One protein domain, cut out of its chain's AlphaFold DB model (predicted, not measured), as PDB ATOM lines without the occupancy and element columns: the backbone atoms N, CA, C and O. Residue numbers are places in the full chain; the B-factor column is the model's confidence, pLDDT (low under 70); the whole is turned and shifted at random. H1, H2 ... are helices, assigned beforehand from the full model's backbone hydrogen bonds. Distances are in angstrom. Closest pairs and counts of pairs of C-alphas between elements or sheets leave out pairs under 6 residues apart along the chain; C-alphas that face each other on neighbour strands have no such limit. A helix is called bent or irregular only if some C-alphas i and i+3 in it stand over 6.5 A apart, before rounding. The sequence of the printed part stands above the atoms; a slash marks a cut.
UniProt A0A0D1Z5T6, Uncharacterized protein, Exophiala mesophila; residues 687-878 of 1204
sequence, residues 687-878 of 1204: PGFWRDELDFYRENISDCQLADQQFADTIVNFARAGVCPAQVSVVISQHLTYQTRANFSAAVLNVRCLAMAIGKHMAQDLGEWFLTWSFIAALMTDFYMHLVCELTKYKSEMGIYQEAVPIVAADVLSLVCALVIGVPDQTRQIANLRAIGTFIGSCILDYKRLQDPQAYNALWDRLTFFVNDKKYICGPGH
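This is residues 687 to 878 of the 1204 residues of an uncharacterized protein of Exophiala mesophila (UniProt A0A0D1Z5T6). Start with the longest helix, H5, which runs along one side of an up-and-down bundle of six helices, H3 to H8, each running against the one before it in the chain. H6 lies near the middle, between H5 and H7; H2 packs on H3, and H1 crosses H3 from outside the bundle. The printed part has 192 residues with eight named helices, H1 to H8 in chain order, and no named strand, so its class is all helix. It is compact, with a radius of gyration of the C-alphas of 16.2 A and spans of 48 by 37 by 34 A.

Find C-alpha 767 at (6.198, -33.256, 9.956); from there H5, residues 767 to 798, runs 43.3 A to C-alpha 798 at (34.269, -65.109, 1.600). It has a kink of 47 degrees near residue 792 and is irregular, with C-alphas 793 and 796 7.5 A apart. Then look at H6, residues 805 to 821, 23.1 A; H7, residues 826 to 844, 25.2 A; and H8, residues 853 to 868, 22.6 A. Earlier come H1, residues 687 to 704, 26.7 A, beginning at (43.898, -37.988, 8.571); H2, residues 711 to 720; H3, residues 725 to 742, 25.3 A; and H4, residues 744 to 756.

H5 touches H6 with residues 780 to 795 alone, closest at the C-alphas of Leu 787 and Ala 809, 5.6 A, at a steep tilt of 41 degrees, opposite ways. H5 touches H4, closest at the C-alphas of Ala 755 and Ala 778, 5.8 A. H5 touches H8, closest at the C-alphas of Phe 783 and Leu 859, 6.7 A. The hub is H3, touching five helices; it touches H6 at a shallow tilt of 21 degrees, opposite ways, with the C-alphas of Ser 733 and Ser 814 closest at 5.0 A. H6 and H7 form a hairpin, closest at the C-alphas of Val 820 and Gln 829, 4.7 A. H2 and H3 form another, closest at the C-alphas of Ile 715 and Val 728, 6.7 A. H1 touches H3 at a steep tilt of 65 degrees, closest at the C-alphas of Ile 701 and His 735, 6.1 A; H1 is apart from H5. Every O i to N i+4 pair is within hydrogen-bond range in H2, H6, H7 and H8; H1 has 12 of 14, H3 13 of 14, H4 6 of 9 and H5 25 of 28.

The C-alphas farthest apart, of Gln 764 and Glu 797, are 50.3 A apart. The printed part has no cut, and no link is long. The model's mean pLDDT over the printed part is 79.0; look for values under 70 at, among others, residues 702 to 710, 743 to 750 and 752 to 765.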
ATOM      1  N   PRO A 687      43.641 -37.167   7.386       60.28
ATOM      2  CA  PRO A 687      43.898 -37.988   8.571       60.28
ATOM      3  C   PRO A 687      43.285 -37.455   9.879       60.28
ATOM      4  O   PRO A 687      43.140 -38.219  10.834       60.28
ATOM      5  N   GLY A 688      42.974 -36.153   9.949       64.25
ATOM      6  CA  GLY A 688      42.256 -35.537  11.069       64.25
ATOM      7  C   GLY A 688      40.791 -35.968  11.123       64.25
ATOM      8  O   GLY A 688      40.338 -36.448  12.155       64.25
ATOM      9  N   PHE A 689      40.106 -35.943   9.976       73.06
ATOM     10  CA  PHE A 689      38.698 -36.329   9.858       73.06
ATOM     11  C   PHE A 689      38.437 -37.764  10.343       73.06
ATOM     12  O   PHE A 689      37.461 -38.017  11.040       73.06
ATOM     13  N   TRP A 690      39.339 -38.702  10.034       71.81
ATOM     14  CA  TRP A 690      39.230 -40.088  10.505       71.81
ATOM     15  C   TRP A 690      39.227 -40.224  12.023       71.81
ATOM     16  O   TRP A 690      38.493 -41.047  12.561       71.81
ATOM     17  N   ARG A 691      40.083 -39.456  12.704       72.25
ATOM     18  CA  ARG A 691      40.160 -39.479  14.168       72.25
ATOM     19  C   ARG A 691      38.903 -38.879  14.773       72.25
ATOM     20  O   ARG A 691      38.297 -39.522  15.619       72.25
ATOM     21  N   ASP A 692      38.477 -37.730  14.263       79.31
ATOM     22  CA  ASP A 692      37.289 -37.040  14.759       79.31
ATOM     23  C   ASP A 692      36.020 -37.893  14.596       79.31
ATOM     24  O   ASP A 692      35.174 -37.924  15.491       79.31
ATOM     25  N   GLU A 693      35.888 -38.617  13.479       79.88
ATOM     26  CA  GLU A 693      34.745 -39.505  13.240       79.88
ATOM     27  C   GLU A 693      34.772 -40.746  14.130       79.88
ATOM     28  O   GLU A 693      33.745 -41.139  14.679       79.88
ATOM     29  N   LEU A 694      35.947 -41.352  14.300       74.31
ATOM     30  CA  LEU A 694      36.122 -42.513  15.166       74.31
ATOM     31  C   LEU A 694      35.869 -42.155  16.638       74.31
ATOM     32  O   LEU A 694      35.263 -42.936  17.369       74.31
ATOM     33  N   ASP A 695      36.313 -40.979  17.077       79.31
ATOM     34  CA  ASP A 695      36.074 -40.493  18.435       79.31
ATOM     35  C   ASP A 695      34.587 -40.186  18.646       79.31
ATOM     36  O   ASP A 695      34.013 -40.622  19.644       79.31
ATOM     37  N   PHE A 696      33.921 -39.564  17.667       83.81
ATOM     38  CA  PHE A 696      32.466 -39.373  17.694       83.81
ATOM     39  C   PHE A 696      31.695 -40.706  17.728       83.81
ATOM     40  O   PHE A 696      30.746 -40.863  18.495       83.81
ATOM     41  N   TYR A 697      32.134 -41.698  16.953       81.00
ATOM     42  CA  TYR A 697      31.576 -43.051  16.957       81.00
ATOM     43  C   TYR A 697      31.710 -43.723  18.334       81.00
ATOM     44  O   TYR A 697      30.748 -44.284  18.861       81.00
ATOM     45  N   ARG A 698      32.894 -43.637  18.955       77.31
ATOM     46  CA  ARG A 698      33.155 -44.183  20.299       77.31
ATOM     47  C   ARG A 698      32.312 -43.501  21.371       77.31
ATOM     48  O   ARG A 698      31.796 -44.190  22.252       77.31
ATOM     49  N   GLU A 699      32.170 -42.179  21.289       78.50
ATOM     50  CA  GLU A 699      31.294 -41.404  22.168       78.50
ATOM     51  C   GLU A 699      29.870 -41.969  22.108       78.50
ATOM     52  O   GLU A 699      29.393 -42.472  23.122       78.50
ATOM     53  N   ASN A 700      29.251 -42.028  20.926       78.81
ATOM     54  CA  ASN A 700      27.858 -42.469  20.780       78.81
ATOM     55  C   ASN A 700      27.627 -43.935  21.186       78.81
ATOM     56  O   ASN A 700      26.601 -44.269  21.779       78.81
ATOM     57  N   ILE A 701      28.582 -44.836  20.927       74.25
ATOM     58  CA  ILE A 701      28.434 -46.235  21.357       74.25
ATOM     59  C   ILE A 701      28.468 -46.374  22.871       74.25
ATOM     60  O   ILE A 701      27.707 -47.174  23.416       74.25
ATOM     61  N   SER A 702      29.331 -45.630  23.561       68.56
ATOM     62  CA  SER A 702      29.413 -45.731  25.023       68.56
ATOM     63  C   SER A 702      28.100 -45.352  25.729       68.56
ATOM     64  O   SER A 702      27.858 -45.826  26.836       68.56
ATOM     65  N   ASP A 703      27.210 -44.604  25.070       67.88
ATOM     66  CA  ASP A 703      25.845 -44.330  25.543       67.88
ATOM     67  C   ASP A 703      24.862 -45.464  25.310       67.88
ATOM     68  O   ASP A 703      24.034 -45.748  26.174       67.88
ATOM     69  N   CYS A 704      24.981 -46.158  24.179       64.38
ATOM     70  CA  CYS A 704      24.141 -47.318  23.870       64.38
ATOM     71  C   CYS A 704      24.262 -48.426  24.914       64.38
ATOM     72  O   CYS A 704      23.329 -49.198  25.106       64.38
ATOM     73  N   GLN A 705      25.421 -48.536  25.567       57.78
ATOM     74  CA  GLN A 705      25.666 -49.563  26.584       57.78
ATOM     75  C   GLN A 705      24.849 -49.337  27.862       57.78
ATOM     76  O   GLN A 705      24.732 -50.250  28.673       57.78
ATOM     77  N   LEU A 706      24.326 -48.123  28.059       48.19
ATOM     78  CA  LEU A 706      23.703 -47.678  29.304       48.19
ATOM     79  C   LEU A 706      22.168 -47.653  29.247       48.19
ATOM     80  O   LEU A 706      21.551 -47.365  30.270       48.19
ATOM     81  N   ALA A 707      21.545 -47.921  28.093       49.34
ATOM     82  CA  ALA A 707      20.110 -47.710  27.910       49.34
ATOM     83  C   ALA A 707      19.430 -48.806  27.067       49.34
ATOM     84  O   ALA A 707      19.770 -48.992  25.901       49.34
ATOM     85  N   ASP A 708      18.377 -49.429  27.613       51.69
ATOM     86  CA  ASP A 708      17.360 -50.206  26.872       51.69
ATOM     87  C   ASP A 708      16.438 -49.270  26.056       51.69
ATOM     88  O   ASP A 708      15.209 -49.365  26.075       51.69
ATOM     89  N   GLN A 709      17.017 -48.274  25.384       56.78
ATOM     90  CA  GLN A 709      16.255 -47.247  24.682       56.78
ATOM     91  C   GLN A 709      15.727 -47.769  23.347       56.78
ATOM     92  O   GLN A 709      16.476 -48.253  22.495       56.78
ATOM     93  N   GLN A 710      14.422 -47.599  23.133       66.38
ATOM     94  CA  GLN A 710      13.809 -47.801  21.828       66.38
ATOM     95  C   GLN A 710      14.314 -46.716  20.865       66.38
ATOM     96  O   GLN A 710      14.395 -45.534  21.209       66.38
ATOM     97  N   PHE A 711      14.648 -47.103  19.629       73.44
ATOM     98  CA  PHE A 711      15.132 -46.166  18.609       73.44
ATOM     99  C   PHE A 711      14.177 -44.988  18.390       73.44
ATOM    100  O   PHE A 711      14.639 -43.868  18.189       73.44
ATOM    101  N   ALA A 712      12.866 -45.234  18.487       73.94
ATOM    102  CA  ALA A 712      11.823 -44.222  18.350       73.94
ATOM    103  C   ALA A 712      12.038 -43.028  19.297       73.94
ATOM    104  O   ALA A 712      12.095 -41.886  18.840       73.94
ATOM    105  N   ASP A 713      12.259 -43.290  20.587       75.38
ATOM    106  CA  ASP A 713      12.466 -42.246  21.597       75.38
ATOM    107  C   ASP A 713      13.751 -41.461  21.336       75.38
ATOM    108  O   ASP A 713      13.787 -40.235  21.445       75.38
ATOM    109  N   THR A 714      14.804 -42.165  20.911       79.38
ATOM    110  CA  THR A 714      16.096 -41.558  20.563       79.38
ATOM    111  C   THR A 714      15.944 -40.582  19.391       79.38
ATOM    112  O   THR A 714      16.431 -39.451  19.449       79.38
ATOM    113  N   ILE A 715      15.224 -40.986  18.342       83.88
ATOM    114  CA  ILE A 715      14.962 -40.156  17.158       83.88
ATOM    115  C   ILE A 715      14.154 -38.915  17.549       83.88
ATOM    116  O   ILE A 715      14.526 -37.803  17.174       83.88
ATOM    117  N   VAL A 716      13.085 -39.085  18.336       82.44
ATOM    118  CA  VAL A 716      12.232 -37.976  18.794       82.44
ATOM    119  C   VAL A 716      13.021 -36.992  19.661       82.44
ATOM    120  O   VAL A 716      12.896 -35.779  19.475       82.44
ATOM    121  N   ASN A 717      13.869 -37.480  20.567       83.94
ATOM    122  CA  ASN A 717      14.686 -36.631  21.435       83.94
ATOM    123  C   ASN A 717      15.695 -35.796  20.637       83.94
ATOM    124  O   ASN A 717      15.816 -34.591  20.869       83.94
ATOM    125  N   PHE A 718      16.369 -36.390  19.647       87.75
ATOM    126  CA  PHE A 718      17.275 -35.637  18.779       87.75
ATOM    127  C   PHE A 718      16.539 -34.664  17.848       87.75
ATOM    128  O   PHE A 718      17.024 -33.550  17.632       87.75
ATOM    129  N   ALA A 719      15.358 -35.038  17.346       87.00
ATOM    130  CA  ALA A 719      14.517 -34.146  16.554       87.00
ATOM    131  C   ALA A 719      14.115 -32.902  17.366       87.00
ATOM    132  O   ALA A 719      14.300 -31.776  16.905       87.00
ATOM    133  N   ARG A 720      13.672 -33.089  18.619       85.62
ATOM    134  CA  ARG A 720      13.326 -31.996  19.550       85.62
ATOM    135  C   ARG A 720      14.522 -31.122  19.928       85.62
ATOM    136  O   ARG A 720      14.366 -29.919  20.096       85.62
ATOM    137  N   ALA A 721      15.722 -31.693  20.001       86.56
ATOM    138  CA  ALA A 721      16.958 -30.929  20.194       86.56
ATOM    139  C   ALA A 721      17.377 -30.114  18.945       86.56
ATOM    140  O   ALA A 721      18.349 -29.347  18.969       86.56
ATOM    141  N   GLY A 722      16.657 -30.262  17.829       87.06
ATOM    142  CA  GLY A 722      16.955 -29.597  16.567       87.06
ATOM    143  C   GLY A 722      18.239 -30.121  15.926       87.06
ATOM    144  O   GLY A 722      19.029 -29.326  15.406       87.06
ATOM    145  N   VAL A 723      18.485 -31.430  16.031       90.75
ATOM    146  CA  VAL A 723      19.493 -32.148  15.240       90.75
ATOM    147  C   VAL A 723      18.878 -32.476  13.879       90.75
ATOM    148  O   VAL A 723      17.722 -32.880  13.803       90.75
ATOM    149  N   CYS A 724      19.613 -32.284  12.783       91.12
ATOM    150  CA  CYS A 724      19.078 -32.567  11.450       91.12
ATOM    151  C   CYS A 724      18.919 -34.083  11.198       91.12
ATOM    152  O   CYS A 724      19.663 -34.876  11.786       91.12
ATOM    153  N   PRO A 725      18.022 -34.495  10.277       90.19
ATOM    154  CA  PRO A 725      17.777 -35.909   9.979       90.19
ATOM    155  C   PRO A 725      19.054 -36.680   9.625       90.19
ATOM    156  O   PRO A 725      19.255 -37.794  10.095       90.19
ATOM    157  N   ALA A 726      19.955 -36.051   8.865       90.75
ATOM    158  CA  ALA A 726      21.231 -36.624   8.449       90.75
ATOM    159  C   ALA A 726      22.113 -37.062   9.632       90.75
ATOM    160  O   ALA A 726      22.601 -38.189   9.658       90.75
ATOM    161  N   GLN A 727      22.300 -36.190  10.633       90.69
ATOM    162  CA  GLN A 727      23.130 -36.510  11.802       90.69
ATOM    163  C   GLN A 727      22.445 -37.504  12.738       90.69
ATOM    164  O   GLN A 727      23.125 -38.340  13.326       90.69
ATOM    165  N   VAL A 728      21.111 -37.482  12.827       90.44
ATOM    166  CA  VAL A 728      20.380 -38.540  13.540       90.44
ATOM    167  C   VAL A 728      20.623 -39.891  12.874       90.44
ATOM    168  O   VAL A 728      20.953 -40.848  13.564       90.44
ATOM    169  N   SER A 729      20.574 -39.977  11.545       90.81
ATOM    170  CA  SER A 729      20.875 -41.219  10.821       90.81
ATOM    171  C   SER A 729      22.303 -41.725  11.055       90.81
ATOM    172  O   SER A 729      22.497 -42.936  11.169       90.81
ATOM    173  N   VAL A 730      23.289 -40.830  11.208       90.56
ATOM    174  CA  VAL A 730      24.646 -41.210  11.642       90.56
ATOM    175  C   VAL A 730      24.588 -41.885  13.009       90.56
ATOM    176  O   VAL A 730      24.973 -43.046  13.109       90.56
ATOM    177  N   VAL A 731      24.038 -41.223  14.029       89.31
ATOM    178  CA  VAL A 731      23.951 -41.768  15.397       89.31
ATOM    179  C   VAL A 731      23.210 -43.111  15.418       89.31
ATOM    180  O   VAL A 731      23.710 -44.090  15.964       89.31
ATOM    181  N   ILE A 732      22.065 -43.204  14.737       88.19
ATOM    182  CA  ILE A 732      21.267 -44.434  14.658       88.19
ATOM    183  C   ILE A 732      22.050 -45.563  13.972       88.19
ATOM    184  O   ILE A 732      22.053 -46.685  14.472       88.19
ATOM    185  N   SER A 733      22.783 -45.295  12.885       89.00
ATOM    186  CA  SER A 733      23.634 -46.308  12.233       89.00
ATOM    187  C   SER A 733      24.762 -46.825  13.146       89.00
ATOM    188  O   SER A 733      25.124 -48.005  13.110       89.00
ATOM    189  N   GLN A 734      25.295 -45.961  14.013       86.81
ATOM    190  CA  GLN A 734      26.328 -46.310  14.990       86.81
ATOM    191  C   GLN A 734      25.744 -47.141  16.145       86.81
ATOM    192  O   GLN A 734      26.314 -48.148  16.563       86.81
ATOM    193  N   HIS A 735      24.540 -46.796  16.599       83.06
ATOM    194  CA  HIS A 735      23.796 -47.585  17.580       83.06
ATOM    195  C   HIS A 735      23.437 -48.975  17.024       83.06
ATOM    196  O   HIS A 735      23.604 -49.983  17.711       83.06
ATOM    197  N   LEU A 736      23.009 -49.058  15.759       82.19
ATOM    198  CA  LEU A 736      22.734 -50.323  15.068       82.19
ATOM    199  C   LEU A 736      23.980 -51.201  14.954       82.19
ATOM    200  O   LEU A 736      23.893 -52.410  15.170       82.19
ATOM    201  N   THR A 737      25.144 -50.622  14.644       83.06
ATOM    202  CA  THR A 737      26.403 -51.385  14.593       83.06
ATOM    203  C   THR A 737      26.794 -51.952  15.950       83.06
ATOM    204  O   THR A 737      27.298 -53.076  15.993       83.06
ATOM    205  N   TYR A 738      26.535 -51.233  17.045       80.12
ATOM    206  CA  TYR A 738      26.714 -51.757  18.399       80.12
ATOM    207  C   TYR A 738      25.698 -52.859  18.727       80.12
ATOM    208  O   TYR A 738      26.092 -53.962  19.104       80.12
ATOM    209  N   GLN A 739      24.400 -52.606  18.530       78.12
ATOM    210  CA  GLN A 739      23.345 -53.575  18.838       78.12
ATOM    211  C   GLN A 739      23.495 -54.867  18.035       78.12
ATOM    212  O   GLN A 739      23.369 -55.941  18.608       78.12
ATOM    213  N   THR A 740      23.854 -54.790  16.749       77.75
ATOM    214  CA  THR A 740      24.087 -55.981  15.907       77.75
ATOM    215  C   THR A 740      25.220 -56.852  16.451       77.75
ATOM    216  O   THR A 740      25.179 -58.071  16.321       77.75
ATOM    217  N   ARG A 741      26.216 -56.241  17.104       77.06
ATOM    218  CA  ARG A 741      27.340 -56.944  17.741       77.06
ATOM    219  C   ARG A 741      27.043 -57.441  19.151       77.06
ATOM    220  O   ARG A 741      27.680 -58.396  19.588       77.06
ATOM    221  N   ALA A 742      26.144 -56.775  19.873       72.88
ATOM    222  CA  ALA A 742      25.740 -57.152  21.226       72.88
ATOM    223  C   ALA A 742      24.648 -58.239  21.214       72.88
ATOM    224  O   ALA A 742      24.744 -59.223  21.941       72.88
ATOM    225  N   ASN A 743      23.633 -58.082  20.359       68.12
ATOM    226  CA  ASN A 743      22.518 -59.004  20.174       68.12
ATOM    227  C   ASN A 743      22.027 -58.964  18.713       68.12
ATOM    228  O   ASN A 743      21.214 -58.122  18.320       68.12
ATOM    229  N   PHE A 744      22.519 -59.911  17.915       65.88
ATOM    230  CA  PHE A 744      22.240 -60.001  16.484       65.88
ATOM    231  C   PHE A 744      20.732 -60.085  16.159       65.88
ATOM    232  O   PHE A 744      20.239 -59.327  15.320       65.88
ATOM    233  N   SER A 745      19.989 -60.963  16.839       59.72
ATOM    234  CA  SER A 745      18.564 -61.196  16.560       59.72
ATOM    235  C   SER A 745      17.701 -59.968  16.866       59.72
ATOM    236  O   SER A 745      16.797 -59.641  16.096       59.72
ATOM    237  N   ALA A 746      18.017 -59.241  17.943       60.03
ATOM    238  CA  ALA A 746      17.332 -57.995  18.286       60.03
ATOM    239  C   ALA A 746      17.624 -56.876  17.271       60.03
ATOM    240  O   ALA A 746      16.735 -56.098  16.930       60.03
ATOM    241  N   ALA A 747      18.842 -56.819  16.727       63.47
ATOM    242  CA  ALA A 747      19.224 -55.785  15.772       63.47
ATOM    243  C   ALA A 747      18.507 -55.912  14.420       63.47
ATOM    244  O   ALA A 747      18.087 -54.899  13.866       63.47
ATOM    245  N   VAL A 748      18.295 -57.130  13.905       65.44
ATOM    246  CA  VAL A 748      17.528 -57.342  12.658       65.44
ATOM    247  C   VAL A 748      16.079 -56.884  12.818       65.44
ATOM    248  O   VAL A 748      15.528 -56.247  11.915       65.44
ATOM    249  N   LEU A 749      15.469 -57.173  13.973       67.06
ATOM    250  CA  LEU A 749      14.127 -56.693  14.298       67.06
ATOM    251  C   LEU A 749      14.111 -55.162  14.371       67.06
ATOM    252  O   LEU A 749      13.268 -54.529  13.742       67.06
ATOM    253  N   ASN A 750      15.095 -54.563  15.042       67.06
ATOM    254  CA  ASN A 750      15.190 -53.115  15.175       67.06
ATOM    255  C   ASN A 750      15.392 -52.399  13.833       67.06
ATOM    256  O   ASN A 750      14.741 -51.382  13.607       67.06
ATOM    257  N   VAL A 751      16.213 -52.933  12.918       71.31
ATOM    258  CA  VAL A 751      16.362 -52.376  11.559       71.31
ATOM    259  C   VAL A 751      15.029 -52.407  10.810       71.31
ATOM    260  O   VAL A 751      14.638 -51.402  10.225       71.31
ATOM    261  N   ARG A 752      14.285 -53.521  10.877       67.06
ATOM    262  CA  ARG A 752      12.943 -53.619  10.271       67.06
ATOM    263  C   ARG A 752      11.943 -52.657  10.915       67.06
ATOM    264  O   ARG A 752      11.066 -52.131  10.232       67.06
ATOM    265  N   CYS A 753      12.082 -52.402  12.212       66.19
ATOM    266  CA  CYS A 753      11.228 -51.481  12.946       66.19
ATOM    267  C   CYS A 753      11.567 -50.000  12.712       66.19
ATOM    268  O   CYS A 753      10.692 -49.178  12.958       66.19
ATOM    269  N   LEU A 754      12.748 -49.627  12.191       69.50
ATOM    270  CA  LEU A 754      13.083 -48.218  11.894       69.50
ATOM    271  C   LEU A 754      12.099 -47.577  10.910       69.50
ATOM    272  O   LEU A 754      11.692 -46.435  11.113       69.50
ATOM    273  N   ALA A 755      11.679 -48.324   9.886       58.19
ATOM    274  CA  ALA A 755      10.690 -47.861   8.915       58.19
ATOM    275  C   ALA A 755       9.276 -47.740   9.520       58.19
ATOM    276  O   ALA A 755       8.502 -46.877   9.113       58.19
ATOM    277  N   MET A 756       8.944 -48.570  10.519       60.28
ATOM    278  CA  MET A 756       7.618 -48.605  11.159       60.28
ATOM    279  C   MET A 756       7.488 -47.676  12.378       60.28
ATOM    280  O   MET A 756       6.382 -47.247  12.707       60.28
ATOM    281  N   ALA A 757       8.596 -47.334  13.043       58.06
ATOM    282  CA  ALA A 757       8.627 -46.559  14.287       58.06
ATOM    283  C   ALA A 757       8.071 -45.127  14.147       58.06
ATOM    284  O   ALA A 757       7.675 -44.514  15.135       58.06
ATOM    285  N   ILE A 758       8.013 -44.596  12.925       55.25
ATOM    286  CA  ILE A 758       7.627 -43.203  12.652       55.25
ATOM    287  C   ILE A 758       6.108 -43.050  12.534       55.25
ATOM    288  O   ILE A 758       5.562 -42.022  12.928       55.25
ATOM    289  N   GLY A 759       5.409 -44.083  12.042       54.22
ATOM    290  CA  GLY A 759       3.980 -44.003  11.720       54.22
ATOM    291  C   GLY A 759       3.069 -43.770  12.930       54.22
ATOM    292  O   GLY A 759       1.943 -43.317  12.760       54.22
ATOM    293  N   LYS A 760       3.553 -44.042  14.150       52.59
ATOM    294  CA  LYS A 760       2.774 -43.899  15.388       52.59
ATOM    295  C   LYS A 760       2.970 -42.571  16.127       52.59
ATOM    296  O   LYS A 760       2.138 -42.270  16.975       52.59
ATOM    297  N   HIS A 761       4.033 -41.799  15.860       53.59
ATOM    298  CA  HIS A 761       4.484 -40.809  16.846       53.59
ATOM    299  C   HIS A 761       4.242 -39.323  16.588       53.59
ATOM    300  O   HIS A 761       4.175 -38.635  17.596       53.59
ATOM    301  N   MET A 762       4.072 -38.776  15.377       53.16
ATOM    302  CA  MET A 762       3.855 -37.316  15.258       53.16
ATOM    303  C   MET A 762       3.186 -36.888  13.948       53.16
ATOM    304  O   MET A 762       3.746 -37.081  12.873       53.16
ATOM    305  N   ALA A 763       2.048 -36.197  14.066       44.44
ATOM    306  CA  ALA A 763       1.337 -35.552  12.961       44.44
ATOM    307  C   ALA A 763       1.223 -34.018  13.087       44.44
ATOM    308  O   ALA A 763       0.550 -33.429  12.250       44.44
ATOM    309  N   GLN A 764       1.818 -33.345  14.087       56.16
ATOM    310  CA  GLN A 764       1.477 -31.924  14.321       56.16
ATOM    311  C   GLN A 764       2.642 -30.906  14.246       56.16
ATOM    312  O   GLN A 764       2.464 -29.927  13.532       56.16
ATOM    313  N   ASP A 765       3.852 -31.150  14.788       60.75
ATOM    314  CA  ASP A 765       4.872 -30.062  14.864       60.75
ATOM    315  C   ASP A 765       6.205 -30.279  14.110       60.75
ATOM    316  O   ASP A 765       6.928 -29.323  13.838       60.75
ATOM    317  N   LEU A 766       6.569 -31.516  13.745       70.12
ATOM    318  CA  LEU A 766       7.875 -31.850  13.130       70.12
ATOM    319  C   LEU A 766       7.738 -32.596  11.786       70.12
ATOM    320  O   LEU A 766       8.641 -33.326  11.373       70.12
ATOM    321  N   GLY A 767       6.600 -32.432  11.104       76.25
ATOM    322  CA  GLY A 767       6.198 -33.256   9.956       76.25
ATOM    323  C   GLY A 767       7.233 -33.341   8.828       76.25
ATOM    324  O   GLY A 767       7.574 -34.438   8.397       76.25
ATOM    325  N   GLU A 768       7.798 -32.212   8.385       82.69
ATOM    326  CA  GLU A 768       8.795 -32.194   7.300       82.69
ATOM    327  C   GLU A 768      10.127 -32.847   7.706       82.69
ATOM    328  O   GLU A 768      10.759 -33.555   6.912       82.69
ATOM    329  N   TRP A 769      10.534 -32.668   8.966       88.62
ATOM    330  CA  TRP A 769      11.734 -33.293   9.519       88.62
ATOM    331  C   TRP A 769      11.594 -34.817   9.531       88.62
ATOM    332  O   TRP A 769      12.473 -35.523   9.034       88.62
ATOM    333  N   PHE A 770      10.463 -35.325  10.035       84.81
ATOM    334  CA  PHE A 770      10.188 -36.763  10.088       84.81
ATOM    335  C   PHE A 770       9.983 -37.360   8.702       84.81
ATOM    336  O   PHE A 770      10.465 -38.463   8.453       84.81
ATOM    337  N   LEU A 771       9.350 -36.630   7.781       83.81
ATOM    338  CA  LEU A 771       9.233 -37.046   6.387       83.81
ATOM    339  C   LEU A 771      10.626 -37.227   5.769       83.81
ATOM    340  O   LEU A 771      10.934 -38.285   5.221       83.81
ATOM    341  N   THR A 772      11.507 -36.242   5.935       88.44
ATOM    342  CA  THR A 772      12.893 -36.310   5.451       88.44
ATOM    343  C   THR A 772      13.664 -37.464   6.090       88.44
ATOM    344  O   THR A 772      14.322 -38.227   5.382       88.44
ATOM    345  N   TRP A 773      13.545 -37.645   7.408       88.50
ATOM    346  CA  TRP A 773      14.183 -38.757   8.112       88.50
ATOM    347  C   TRP A 773      13.651 -40.120   7.647       88.50
ATOM    348  O   TRP A 773      14.449 -41.030   7.444       88.50
ATOM    349  N   SER A 774      12.345 -40.246   7.397       85.31
ATOM    350  CA  SER A 774      11.723 -41.488   6.930       85.31
ATOM    351  C   SER A 774      12.281 -41.973   5.591       85.31
ATOM    352  O   SER A 774      12.562 -43.159   5.441       85.31
ATOM    353  N   PHE A 775      12.570 -41.061   4.656       87.44
ATOM    354  CA  PHE A 775      13.252 -41.394   3.402       87.44
ATOM    355  C   PHE A 775      14.687 -41.886   3.628       87.44
ATOM    356  O   PHE A 775      15.115 -42.839   2.975       87.44
ATOM    357  N   ILE A 776      15.421 -41.273   4.565       89.75
ATOM    358  CA  ILE A 776      16.766 -41.736   4.932       89.75
ATOM    359  C   ILE A 776      16.694 -43.109   5.609       89.75
ATOM    360  O   ILE A 776      17.456 -44.001   5.251       89.75
ATOM    361  N   ALA A 777      15.757 -43.314   6.532       87.88
ATOM    362  CA  ALA A 777      15.559 -44.575   7.242       87.88
ATOM    363  C   ALA A 777      15.144 -45.718   6.300       87.88
ATOM    364  O   ALA A 777      15.653 -46.833   6.429       87.88
ATOM    365  N   ALA A 778      14.278 -45.443   5.319       86.81
ATOM    366  CA  ALA A 778      13.913 -46.398   4.274       86.81
ATOM    367  C   ALA A 778      15.141 -46.803   3.447       86.81
ATOM    368  O   ALA A 778      15.404 -47.989   3.286       86.81
ATOM    369  N   LEU A 779      15.959 -45.832   3.020       89.38
ATOM    370  CA  LEU A 779      17.209 -46.120   2.315       89.38
ATOM    371  C   LEU A 779      18.181 -46.942   3.173       89.38
ATOM    372  O   LEU A 779      18.763 -47.900   2.673       89.38
ATOM    373  N   MET A 780      18.344 -46.607   4.457       90.25
ATOM    374  CA  MET A 780      19.186 -47.372   5.384       90.25
ATOM    375  C   MET A 780      18.710 -48.824   5.516       90.25
ATOM    376  O   MET A 780      19.528 -49.743   5.506       90.25
ATOM    377  N   THR A 781      17.394 -49.022   5.613       88.19
ATOM    378  CA  THR A 781      16.762 -50.342   5.738       88.19
ATOM    379  C   THR A 781      16.944 -51.153   4.458       88.19
ATOM    380  O   THR A 781      17.432 -52.281   4.520       88.19
ATOM    381  N   ASP A 782      16.631 -50.570   3.297       88.25
ATOM    382  CA  ASP A 782      16.784 -51.226   1.996       88.25
ATOM    383  C   ASP A 782      18.248 -51.598   1.734       88.25
ATOM    384  O   ASP A 782      18.544 -52.719   1.320       88.25
ATOM    385  N   PHE A 783      19.177 -50.681   2.023       89.25
ATOM    386  CA  PHE A 783      20.608 -50.895   1.821       89.25
ATOM    387  C   PHE A 783      21.146 -52.006   2.726       89.25
ATOM    388  O   PHE A 783      21.847 -52.904   2.257       89.25
ATOM    389  N   TYR A 784      20.768 -52.001   4.009       89.44
ATOM    390  CA  TYR A 784      21.124 -53.065   4.945       89.44
ATOM    391  C   TYR A 784      20.576 -54.423   4.500       89.44
ATOM    392  O   TYR A 784      21.327 -55.395   4.419       89.44
ATOM    393  N   MET A 785      19.283 -54.496   4.178       86.75
ATOM    394  CA  MET A 785      18.629 -55.744   3.784       86.75
ATOM    395  C   MET A 785      19.207 -56.296   2.482       86.75
ATOM    396  O   MET A 785      19.472 -57.495   2.396       86.75
ATOM    397  N   HIS A 786      19.466 -55.435   1.496       88.25
ATOM    398  CA  HIS A 786      20.092 -55.844   0.243       88.25
ATOM    399  C   HIS A 786      21.508 -56.390   0.477       88.25
ATOM    400  O   HIS A 786      21.830 -57.476  -0.007       88.25
ATOM    401  N   LEU A 787      22.328 -55.709   1.290       87.81
ATOM    402  CA  LEU A 787      23.657 -56.204   1.660       87.81
ATOM    403  C   LEU A 787      23.595 -57.550   2.385       87.81
ATOM    404  O   LEU A 787      24.366 -58.442   2.046       87.81
ATOM    405  N   VAL A 788      22.683 -57.726   3.346       87.44
ATOM    406  CA  VAL A 788      22.503 -59.007   4.051       87.44
ATOM    407  C   VAL A 788      22.127 -60.119   3.071       87.44
ATOM    408  O   VAL A 788      22.711 -61.204   3.132       87.44
ATOM    409  N   CYS A 789      21.190 -59.864   2.157       85.38
ATOM    410  CA  CYS A 789      20.760 -60.833   1.151       85.38
ATOM    411  C   CYS A 789      21.908 -61.247   0.224       85.38
ATOM    412  O   CYS A 789      22.117 -62.444   0.018       85.38
ATOM    413  N   GLU A 790      22.669 -60.288  -0.303       86.56
ATOM    414  CA  GLU A 790      23.800 -60.585  -1.183       86.56
ATOM    415  C   GLU A 790      24.926 -61.292  -0.418       86.56
ATOM    416  O   GLU A 790      25.340 -62.387  -0.796       86.56
ATOM    417  N   LEU A 791      25.361 -60.763   0.728       84.62
ATOM    418  CA  LEU A 791      26.424 -61.366   1.541       84.62
ATOM    419  C   LEU A 791      26.085 -62.778   2.034       84.62
ATOM    420  O   LEU A 791      26.976 -63.623   2.128       84.62
ATOM    421  N   THR A 792      24.810 -63.074   2.309       83.56
ATOM    422  CA  THR A 792      24.378 -64.429   2.698       83.56
ATOM    423  C   THR A 792      24.640 -65.447   1.587       83.56
ATOM    424  O   THR A 792      24.970 -66.597   1.884       83.56
ATOM    425  N   LYS A 793      24.551 -65.034   0.318       78.62
ATOM    426  CA  LYS A 793      24.861 -65.887  -0.839       78.62
ATOM    427  C   LYS A 793      26.372 -66.081  -0.991       78.62
ATOM    428  O   LYS A 793      26.817 -67.195  -1.245       78.62
ATOM    429  N   TYR A 794      27.160 -65.033  -0.750       72.62
ATOM    430  CA  TYR A 794      28.626 -65.061  -0.883       72.62
ATOM    431  C   TYR A 794      29.382 -65.584   0.346       72.62
ATOM    432  O   TYR A 794      30.610 -65.691   0.314       72.62
ATOM    433  N   LYS A 795      28.689 -65.939   1.436       74.38
ATOM    434  CA  LYS A 795      29.323 -66.319   2.713       74.38
ATOM    435  C   LYS A 795      30.336 -67.467   2.586       74.38
ATOM    436  O   LYS A 795      31.383 -67.435   3.231       74.38
ATOM    437  N   SER A 796      30.047 -68.458   1.736       65.62
ATOM    438  CA  SER A 796      30.907 -69.626   1.503       65.62
ATOM    439  C   SER A 796      32.200 -69.254   0.773       65.62
ATOM    440  O   SER A 796      33.259 -69.778   1.109       65.62
ATOM    441  N   GLU A 797      32.130 -68.312  -0.170       63.91
ATOM    442  CA  GLU A 797      33.281 -67.821  -0.935       63.91
ATOM    443  C   GLU A 797      34.150 -66.861  -0.116       63.91
ATOM    444  O   GLU A 797      35.377 -66.913  -0.191       63.91
ATOM    445  N   MET A 798      33.532 -66.015   0.715       63.53
ATOM    446  CA  MET A 798      34.269 -65.109   1.600       63.53
ATOM    447  C   MET A 798      34.838 -65.811   2.844       63.53
ATOM    448  O   MET A 798      35.677 -65.250   3.546       63.53
ATOM    449  N   GLY A 799      34.393 -67.034   3.152       63.62
ATOM    450  CA  GLY A 799      34.803 -67.757   4.361       63.62
ATOM    451  C   GLY A 799      34.317 -67.102   5.664       63.62
ATOM    452  O   GLY A 799      34.922 -67.319   6.724       63.62
ATOM    453  N   ILE A 800      33.248 -66.302   5.573       68.25
ATOM    454  CA  ILE A 800      32.614 -65.573   6.677       68.25
ATOM    455  C   ILE A 800      31.461 -66.431   7.227       68.25
ATOM    456  O   ILE A 800      30.717 -67.048   6.467       68.25
ATOM    457  N   TYR A 801      31.314 -66.501   8.552       71.19
ATOM    458  CA  TYR A 801      30.221 -67.241   9.194       71.19
ATOM    459  C   TYR A 801      28.869 -66.539   8.993       71.19
ATOM    460  O   TYR A 801      28.819 -65.321   8.827       71.19
ATOM    461  N   GLN A 802      27.769 -67.297   9.068       72.38
ATOM    462  CA  GLN A 802      26.401 -66.771   8.920       72.38
ATOM    463  C   GLN A 802      26.124 -65.576   9.849       72.38
ATOM    464  O   GLN A 802      25.480 -64.617   9.440       72.38
ATOM    465  N   GLU A 803      26.653 -65.617  11.069       72.25
ATOM    466  CA  GLU A 803      26.463 -64.590  12.103       72.25
ATOM    467  C   GLU A 803      27.231 -63.288  11.823       72.25
ATOM    468  O   GLU A 803      26.869 -62.232  12.329       72.25
ATOM    469  N   ALA A 804      28.278 -63.332  10.992       75.62
ATOM    470  CA  ALA A 804      29.089 -62.159  10.674       75.62
ATOM    471  C   ALA A 804      28.566 -61.374   9.459       75.62
ATOM    472  O   ALA A 804      28.884 -60.194   9.326       75.62
ATOM    473  N   VAL A 805      27.720 -61.973   8.609       83.81
ATOM    474  CA  VAL A 805      27.078 -61.286   7.467       83.81
ATOM    475  C   VAL A 805      26.367 -59.986   7.888       83.81
ATOM    476  O   VAL A 805      26.597 -58.946   7.267       83.81
ATOM    477  N   PRO A 806      25.554 -59.978   8.953       83.12
ATOM    478  CA  PRO A 806      24.784 -58.794   9.323       83.12
ATOM    479  C   PRO A 806      25.633 -57.748  10.052       83.12
ATOM    480  O   PRO A 806      25.333 -56.558   9.977       83.12
ATOM    481  N   ILE A 807      26.735 -58.171  10.687       83.94
ATOM    482  CA  ILE A 807      27.753 -57.276  11.257       83.94
ATOM    483  C   ILE A 807      28.464 -56.513  10.131       83.94
ATOM    484  O   ILE A 807      28.586 -55.291  10.205       83.94
ATOM    485  N   VAL A 808      28.863 -57.210   9.059       86.00
ATOM    486  CA  VAL A 808      29.446 -56.593   7.854       86.00
ATOM    487  C   VAL A 808      28.464 -55.594   7.245       86.00
ATOM    488  O   VAL A 808      28.843 -54.461   6.967       86.00
ATOM    489  N   ALA A 809      27.193 -55.974   7.081       88.69
ATOM    490  CA  ALA A 809      26.173 -55.079   6.536       88.69
ATOM    491  C   ALA A 809      25.969 -53.823   7.404       88.69
ATOM    492  O   ALA A 809      25.893 -52.715   6.872       88.69
ATOM    493  N   ALA A 810      25.940 -53.974   8.734       88.12
ATOM    494  CA  ALA A 810      25.840 -52.848   9.660       88.12
ATOM    495  C   ALA A 810      27.065 -51.920   9.562       88.12
ATOM    496  O   ALA A 810      26.909 -50.701   9.551       88.12
ATOM    497  N   ASP A 811      28.274 -52.476   9.443       87.69
ATOM    498  CA  ASP A 811      29.507 -51.692   9.295       87.69
ATOM    499  C   ASP A 811      29.527 -50.861   8.025       87.69
ATOM    500  O   ASP A 811      29.873 -49.680   8.064       87.69
ATOM    501  N   VAL A 812      29.141 -51.469   6.902       90.12
ATOM    502  CA  VAL A 812      29.049 -50.752   5.631       90.12
ATOM    503  C   VAL A 812      27.995 -49.651   5.728       90.12
ATOM    504  O   VAL A 812      28.259 -48.528   5.305       90.12
ATOM    505  N   LEU A 813      26.836 -49.932   6.334       91.06
ATOM    506  CA  LEU A 813      25.804 -48.919   6.548       91.06
ATOM    507  C   LEU A 813      26.331 -47.745   7.388       91.06
ATOM    508  O   LEU A 813      26.119 -46.590   7.027       91.06
ATOM    509  N   SER A 814      27.054 -48.028   8.472       89.19
ATOM    510  CA  SER A 814      27.640 -46.991   9.325       89.19
ATOM    511  C   SER A 814      28.692 -46.154   8.589       89.19
ATOM    512  O   SER A 814      28.689 -44.930   8.723       89.19
ATOM    513  N   LEU A 815      29.524 -46.779   7.745       88.81
ATOM    514  CA  LEU A 815      30.464 -46.072   6.868       88.81
ATOM    515  C   LEU A 815      29.733 -45.149   5.884       88.81
ATOM    516  O   LEU A 815      30.116 -43.989   5.745       88.81
ATOM    517  N   VAL A 816      28.668 -45.624   5.233       90.38
ATOM    518  CA  VAL A 816      27.864 -44.812   4.302       90.38
ATOM    519  C   VAL A 816      27.227 -43.627   5.028       90.38
ATOM    520  O   VAL A 816      27.359 -42.486   4.582       90.38
ATOM    521  N   CYS A 817      26.582 -43.855   6.175       91.12
ATOM    522  CA  CYS A 817      25.955 -42.778   6.936       91.12
ATOM    523  C   CYS A 817      26.983 -41.736   7.395       91.12
ATOM    524  O   CYS A 817      26.774 -40.547   7.174       91.12
ATOM    525  N   ALA A 818      28.108 -42.151   7.976       88.00
ATOM    526  CA  ALA A 818      29.113 -41.228   8.500       88.00
ATOM    527  C   ALA A 818      29.853 -40.446   7.402       88.00
ATOM    528  O   ALA A 818      30.031 -39.233   7.510       88.00
ATOM    529  N   LEU A 819      30.270 -41.134   6.334       86.56
ATOM    530  CA  LEU A 819      31.169 -40.581   5.317       86.56
ATOM    531  C   LEU A 819      30.437 -39.956   4.125       86.56
ATOM    532  O   LEU A 819      31.049 -39.188   3.383       86.56
ATOM    533  N   VAL A 820      29.154 -40.260   3.927       87.69
ATOM    534  CA  VAL A 820      28.341 -39.673   2.849       87.69
ATOM    535  C   VAL A 820      27.277 -38.751   3.430       87.69
ATOM    536  O   VAL A 820      27.271 -37.565   3.134       87.69
ATOM    537  N   ILE A 821      26.400 -39.252   4.297       87.56
ATOM    538  CA  ILE A 821      25.254 -38.464   4.791       87.56
ATOM    539  C   ILE A 821      25.697 -37.421   5.838       87.56
ATOM    540  O   ILE A 821      25.211 -36.287   5.863       87.56
ATOM    541  N   GLY A 822      26.641 -37.795   6.704       83.62
ATOM    542  CA  GLY A 822      27.119 -36.998   7.834       83.62
ATOM    543  C   GLY A 822      28.184 -35.952   7.502       83.62
ATOM    544  O   GLY A 822      28.492 -35.119   8.361       83.62
ATOM    545  N   VAL A 823      28.746 -35.981   6.291       83.31
ATOM    546  CA  VAL A 823      29.766 -35.028   5.829       83.31
ATOM    547  C   VAL A 823      29.081 -33.771   5.300       83.31
ATOM    548  O   VAL A 823      28.107 -33.904   4.578       83.31
ATOM    549  N   PRO A 824      29.551 -32.554   5.609       78.00
ATOM    550  CA  PRO A 824      28.844 -31.343   5.196       78.00
ATOM    551  C   PRO A 824      29.178 -30.798   3.802       78.00
ATOM    552  O   PRO A 824      28.458 -29.947   3.283       78.00
ATOM    553  N   ASP A 825      30.287 -31.234   3.206       83.31
ATOM    554  CA  ASP A 825      30.734 -30.775   1.888       83.31
ATOM    555  C   ASP A 825      30.334 -31.775   0.802       83.31
ATOM    556  O   ASP A 825      30.864 -32.885   0.750       83.31
ATOM    557  N   GLN A 826      29.449 -31.349  -0.098       83.56
ATOM    558  CA  GLN A 826      28.938 -32.152  -1.210       83.56
ATOM    559  C   GLN A 826      30.053 -32.735  -2.091       83.56
ATOM    560  O   GLN A 826      29.961 -33.878  -2.539       83.56
ATOM    561  N   THR A 827      31.145 -31.997  -2.310       81.94
ATOM    562  CA  THR A 827      32.259 -32.485  -3.140       81.94
ATOM    563  C   THR A 827      32.931 -33.689  -2.482       81.94
ATOM    564  O   THR A 827      33.175 -34.711  -3.131       81.94
ATOM    565  N   ARG A 828      33.169 -33.603  -1.166       81.12
ATOM    566  CA  ARG A 828      33.662 -34.722  -0.351       81.12
ATOM    567  C   ARG A 828      32.654 -35.868  -0.289       81.12
ATOM    568  O   ARG A 828      33.075 -37.014  -0.390       81.12
ATOM    569  N   GLN A 829      31.354 -35.593  -0.184       85.25
ATOM    570  CA  GLN A 829      30.322 -36.639  -0.176       85.25
ATOM    571  C   GLN A 829      30.346 -37.478  -1.458       85.25
ATOM    572  O   GLN A 829      30.361 -38.703  -1.379       85.25
ATOM    573  N   ILE A 830      30.407 -36.840  -2.633       84.75
ATOM    574  CA  ILE A 830      30.470 -37.542  -3.927       84.75
ATOM    575  C   ILE A 830      31.754 -38.374  -4.028       84.75
ATOM    576  O   ILE A 830      31.716 -39.520  -4.476       84.75
ATOM    577  N   ALA A 831      32.893 -37.817  -3.602       83.12
ATOM    578  CA  ALA A 831      34.163 -38.539  -3.595       83.12
ATOM    579  C   ALA A 831      34.122 -39.759  -2.658       83.12
ATOM    580  O   ALA A 831      34.540 -40.852  -3.047       83.12
ATOM    581  N   ASN A 832      33.563 -39.596  -1.458       85.31
ATOM    582  CA  ASN A 832      33.397 -40.672  -0.485       85.31
ATOM    583  C   ASN A 832      32.418 -41.737  -0.985       85.31
ATOM    584  O   ASN A 832      32.695 -42.923  -0.837       85.31
ATOM    585  N   LEU A 833      31.318 -41.338  -1.631       87.44
ATOM    586  CA  LEU A 833      30.342 -42.257  -2.212       87.44
ATOM    587  C   LEU A 833      30.997 -43.161  -3.267       87.44
ATOM    588  O   LEU A 833      30.840 -44.379  -3.201       87.44
ATOM    589  N   ARG A 834      31.805 -42.597  -4.178       85.06
ATOM    590  CA  ARG A 834      32.573 -43.394  -5.156       85.06
ATOM    591  C   ARG A 834      33.575 -44.320  -4.476       85.06
ATOM    592  O   ARG A 834      33.607 -45.504  -4.785       85.06
ATOM    593  N   ALA A 835      34.345 -43.811  -3.514       84.81
ATOM    594  CA  ALA A 835      35.339 -44.613  -2.804       84.81
ATOM    595  C   ALA A 835      34.711 -45.799  -2.047       84.81
ATOM    596  O   ALA A 835      35.254 -46.905  -2.080       84.81
ATOM    597  N   ILE A 836      33.556 -45.596  -1.405       88.00
ATOM    598  CA  ILE A 836      32.807 -46.658  -0.719       88.00
ATOM    599  C   ILE A 836      32.218 -47.641  -1.731       88.00
ATOM    600  O   ILE A 836      32.320 -48.847  -1.521       88.00
ATOM    601  N   GLY A 837      31.671 -47.161  -2.852       86.94
ATOM    602  CA  GLY A 837      31.200 -48.024  -3.937       86.94
ATOM    603  C   GLY A 837      32.319 -48.906  -4.493       86.94
ATOM    604  O   GLY A 837      32.161 -50.122  -4.609       86.94
ATOM    605  N   THR A 838      33.492 -48.337  -4.750       85.56
ATOM    606  CA  THR A 838      34.670 -49.089  -5.199       85.56
ATOM    607  C   THR A 838      35.134 -50.082  -4.131       85.56
ATOM    608  O   THR A 838      35.439 -51.232  -4.458       85.56
ATOM    609  N   PHE A 839      35.141 -49.694  -2.852       87.06
ATOM    610  CA  PHE A 839      35.485 -50.593  -1.749       87.06
ATOM    611  C   PHE A 839      34.522 -51.774  -1.642       87.06
ATOM    612  O   PHE A 839      34.976 -52.915  -1.586       87.06
ATOM    613  N   ILE A 840      33.208 -51.530  -1.672       88.38
ATOM    614  CA  ILE A 840      32.209 -52.597  -1.613       88.38
ATOM    615  C   ILE A 840      32.412 -53.545  -2.795       88.38
ATOM    616  O   ILE A 840      32.577 -54.737  -2.578       88.38
ATOM    617  N   GLY A 841      32.531 -53.038  -4.021       85.06
ATOM    618  CA  GLY A 841      32.725 -53.867  -5.218       85.06
ATOM    619  C   GLY A 841      34.043 -54.624  -5.321       85.06
ATOM    620  O   GLY A 841      34.134 -55.637  -6.013       85.06
ATOM    621  N   SER A 842      35.089 -54.113  -4.676       81.94
ATOM    622  CA  SER A 842      36.438 -54.681  -4.782       81.94
ATOM    623  C   SER A 842      36.806 -55.546  -3.584       81.94
ATOM    624  O   SER A 842      37.643 -56.432  -3.721       81.94
ATOM    625  N   CYS A 843      36.215 -55.291  -2.412       83.50
ATOM    626  CA  CYS A 843      36.589 -55.921  -1.144       83.50
ATOM    627  C   CYS A 843      35.447 -56.702  -0.478       83.50
ATOM    628  O   CYS A 843      35.744 -57.578   0.334       83.50
ATOM    629  N   ILE A 844      34.178 -56.426  -0.809       85.00
ATOM    630  CA  ILE A 844      33.009 -56.980  -0.098       85.00
ATOM    631  C   ILE A 844      32.095 -57.811  -1.013       85.00
ATOM    632  O   ILE A 844      31.763 -58.941  -0.683       85.00
ATOM    633  N   LEU A 845      31.687 -57.288  -2.162       85.38
ATOM    634  CA  LEU A 845      30.794 -57.940  -3.118       85.38
ATOM    635  C   LEU A 845      31.504 -58.156  -4.452       85.38
ATOM    636  O   LEU A 845      32.497 -57.499  -4.753       85.38
ATOM    637  N   ASP A 846      30.997 -59.079  -5.266       80.62
ATOM    638  CA  ASP A 846      31.382 -59.188  -6.672       80.62
ATOM    639  C   ASP A 846      30.268 -58.632  -7.559       80.62
ATOM    640  O   ASP A 846      29.243 -59.282  -7.770       80.62
ATOM    641  N   TYR A 847      30.476 -57.433  -8.110       76.00
ATOM    642  CA  TYR A 847      29.489 -56.770  -8.967       76.00
ATOM    643  C   TYR A 847      29.078 -57.582 -10.190       76.00
ATOM    644  O   TYR A 847      27.953 -57.436 -10.658       76.00
ATOM    645  N   LYS A 848      29.945 -58.469 -10.687       73.31
ATOM    646  CA  LYS A 848      29.627 -59.308 -11.850       73.31
ATOM    647  C   LYS A 848      28.639 -60.428 -11.531       73.31
ATOM    648  O   LYS A 848      28.121 -61.046 -12.453       73.31
ATOM    649  N   ARG A 849      28.422 -60.721 -10.249       69.81
ATOM    650  CA  ARG A 849      27.627 -61.863  -9.790       69.81
ATOM    651  C   ARG A 849      26.346 -61.454  -9.061       69.81
ATOM    652  O   ARG A 849      25.579 -62.331  -8.676       69.81
ATOM    653  N   LEU A 850      26.105 -60.150  -8.875       76.69
ATOM    654  CA  LEU A 850      24.879 -59.644  -8.253       76.69
ATOM    655  C   LEU A 850      23.645 -60.235  -8.943       76.69
ATOM    656  O   LEU A 850      23.520 -60.165 -10.164       76.69
ATOM    657  N   GLN A 851      22.732 -60.798  -8.149       70.44
ATOM    658  CA  GLN A 851      21.499 -61.388  -8.680       70.44
ATOM    659  C   GLN A 851      20.549 -60.312  -9.216       70.44
ATOM    660  O   GLN A 851      19.883 -60.524 -10.224       70.44
ATOM    661  N   ASP A 852      20.519 -59.161  -8.544       77.19
ATOM    662  CA  ASP A 852      19.762 -57.991  -8.967       77.19
ATOM    663  C   ASP A 852      20.669 -56.749  -8.999       77.19
ATOM    664  O   ASP A 852      20.721 -55.962  -8.044       77.19
ATOM    665  N   PRO A 853      21.415 -56.560 -10.103       81.31
ATOM    666  CA  PRO A 853      22.233 -55.370 -10.295       81.31
ATOM    667  C   PRO A 853      21.384 -54.093 -10.334       81.31
ATOM    668  O   PRO A 853      21.886 -53.023 -10.004       81.31
ATOM    669  N   GLN A 854      20.111 -54.184 -10.739       81.88
ATOM    670  CA  GLN A 854      19.231 -53.025 -10.871       81.88
ATOM    671  C   GLN A 854      18.807 -52.499  -9.502       81.88
ATOM    672  O   GLN A 854      18.919 -51.297  -9.272       81.88
ATOM    673  N   ALA A 855      18.404 -53.370  -8.574       79.06
ATOM    674  CA  ALA A 855      18.109 -52.965  -7.199       79.06
ATOM    675  C   ALA A 855      19.336 -52.363  -6.507       79.06
ATOM    676  O   ALA A 855      19.215 -51.343  -5.829       79.06
ATOM    677  N   TYR A 856      20.521 -52.945  -6.721       83.38
ATOM    678  CA  TYR A 856      21.767 -52.391  -6.197       83.38
ATOM    679  C   TYR A 856      22.043 -50.992  -6.764       83.38
ATOM    680  O   TYR A 856      22.250 -50.048  -6.003       83.38
ATOM    681  N   ASN A 857      21.977 -50.825  -8.087       85.38
ATOM    682  CA  ASN A 857      22.181 -49.530  -8.740       85.38
ATOM    683  C   ASN A 857      21.138 -48.493  -8.296       85.38
ATOM    684  O   ASN A 857      21.506 -47.365  -7.982       85.38
ATOM    685  N   ALA A 858      19.873 -48.889  -8.132       86.75
ATOM    686  CA  ALA A 858      18.813 -48.010  -7.642       86.75
ATOM    687  C   ALA A 858      19.071 -47.487  -6.215       86.75
ATOM    688  O   ALA A 858      18.594 -46.407  -5.855       86.75
ATOM    689  N   LEU A 859      19.812 -48.225  -5.381       88.75
ATOM    690  CA  LEU A 859      20.251 -47.741  -4.069       88.75
ATOM    691  C   LEU A 859      21.350 -46.678  -4.195       88.75
ATOM    692  O   LEU A 859      21.299 -45.663  -3.497       88.75
ATOM    693  N   TRP A 860      22.309 -46.872  -5.103       89.00
ATOM    694  CA  TRP A 860      23.350 -45.877  -5.390       89.00
ATOM    695  C   TRP A 860      22.795 -44.615  -6.038       89.00
ATOM    696  O   TRP A 860      23.228 -43.515  -5.689       89.00
ATOM    697  N   ASP A 861      21.804 -44.749  -6.912       89.25
ATOM    698  CA  ASP A 861      21.109 -43.617  -7.523       89.25
ATOM    699  C   ASP A 861      20.365 -42.801  -6.459       89.25
ATOM    700  O   ASP A 861      20.467 -41.572  -6.435       89.25
ATOM    701  N   ARG A 862      19.699 -43.469  -5.506       90.25
ATOM    702  CA  ARG A 862      19.060 -42.811  -4.352       90.25
ATOM    703  C   ARG A 862      20.071 -42.114  -3.436       90.25
ATOM    704  O   ARG A 862      19.832 -40.978  -3.033       90.25
ATOM    705  N   LEU A 863      21.212 -42.742  -3.144       90.00
ATOM    706  CA  LEU A 863      22.300 -42.102  -2.391       90.00
ATOM    707  C   LEU A 863      22.844 -40.869  -3.124       90.00
ATOM    708  O   LEU A 863      23.046 -39.823  -2.511       90.00
ATOM    709  N   THR A 864      23.029 -40.968  -4.439       89.94
ATOM    710  CA  THR A 864      23.479 -39.854  -5.285       89.94
ATOM    711  C   THR A 864      22.459 -38.716  -5.283       89.94
ATOM    712  O   THR A 864      22.833 -37.548  -5.177       89.94
ATOM    713  N   PHE A 865      21.164 -39.039  -5.333       90.25
ATOM    714  CA  PHE A 865      20.084 -38.065  -5.197       90.25
ATOM    715  C   PHE A 865      20.128 -37.346  -3.839       90.25
ATOM    716  O   PHE A 865      20.062 -36.120  -3.808       90.25
ATOM    717  N   PHE A 866      20.327 -38.065  -2.730       89.75
ATOM    718  CA  PHE A 866      20.433 -37.450  -1.399       89.75
ATOM    719  C   PHE A 866      21.644 -36.533  -1.259       89.75
ATOM    720  O   PHE A 866      21.530 -35.469  -0.664       89.75
ATOM    721  N   VAL A 867      22.784 -36.904  -1.840       87.69
ATOM    722  CA  VAL A 867      23.984 -36.051  -1.871       87.69
ATOM    723  C   VAL A 867      23.738 -34.749  -2.646       87.69
ATOM    724  O   VAL A 867      24.317 -33.714  -2.326       87.69
ATOM    725  N   ASN A 868      22.857 -34.772  -3.648       87.44
ATOM    726  CA  ASN A 868      22.528 -33.592  -4.448       87.44
ATOM    727  C   ASN A 868      21.470 -32.679  -3.818       87.44
ATOM    728  O   ASN A 868      21.355 -31.520  -4.220       87.44
ATOM    729  N   ASP A 869      20.719 -33.168  -2.834       88.12
ATOM    730  CA  ASP A 869      19.629 -32.432  -2.209       88.12
ATOM    731  C   ASP A 869      19.943 -32.102  -0.744       88.12
ATOM    732  O   ASP A 869      20.057 -32.967   0.130       88.12
ATOM    733  N   LYS A 870      20.045 -30.798  -0.465       83.69
ATOM    734  CA  LYS A 870      20.479 -30.259   0.828       83.69
ATOM    735  C   LYS A 870      19.599 -30.689   2.003       83.69
ATOM    736  O   LYS A 870      20.086 -30.658   3.131       83.69
ATOM    737  N   LYS A 871      18.342 -31.095   1.779       85.94
ATOM    738  CA  LYS A 871      17.453 -31.527   2.873       85.94
ATOM    739  C   LYS A 871      17.915 -32.827   3.543       85.94
ATOM    740  O   LYS A 871      17.659 -33.021   4.728       85.94
ATOM    741  N   TYR A 872      18.612 -33.703   2.815       85.94
ATOM    742  CA  TYR A 872      19.017 -35.023   3.314       85.94
ATOM    743  C   TYR A 872      20.420 -35.047   3.930       85.94
ATOM    744  O   TYR A 872      20.843 -36.087   4.433       85.94
ATOM    745  N   ILE A 873      21.135 -33.920   3.916       83.69
ATOM    746  CA  ILE A 873      22.527 -33.819   4.362       83.69
ATOM    747  C   ILE A 873      22.686 -32.800   5.491       83.69
ATOM    748  O   ILE A 873      21.875 -31.893   5.686       83.69
ATOM    749  N   CYS A 874      23.745 -32.952   6.284       85.06
ATOM    750  CA  CYS A 874      24.074 -31.974   7.315       85.06
ATOM    751  C   CYS A 874      24.763 -30.752   6.695       85.06
ATOM    752  O   CYS A 874      25.740 -30.909   5.978       85.06
ATOM    753  N   GLY A 875      24.318 -29.531   6.999       79.75
ATOM    754  CA  GLY A 875      24.972 -28.321   6.495       79.75
ATOM    755  C   GLY A 875      26.333 -28.033   7.166       79.75
ATOM    756  O   GLY A 875      26.508 -28.361   8.342       79.75
ATOM    757  N   PRO A 876      27.278 -27.354   6.480       71.06
ATOM    758  CA  PRO A 876      28.621 -27.028   6.997       71.06
ATOM    759  C   PRO A 876      28.662 -26.075   8.198       71.06
ATOM    760  O   PRO A 876      29.690 -25.990   8.860       71.06
ATOM    761  N   GLY A 877      27.558 -25.394   8.516       68.56
ATOM    762  CA  GLY A 877      27.425 -24.531   9.698       68.56
ATOM    763  C   GLY A 877      26.539 -25.104  10.807       68.56
ATOM    764  O   GLY A 877      26.235 -24.408  11.772       68.56
ATOM    765  N   HIS A 878      26.061 -26.344  10.675       80.25
ATOM    766  CA  HIS A 878      25.160 -26.922  11.667       80.25
ATOM    767  C   HIS A 878      25.916 -27.313  12.942       80.25
ATOM    768  O   HIS A 878      26.830 -28.134  12.910       80.25
TER     769      HIS A 878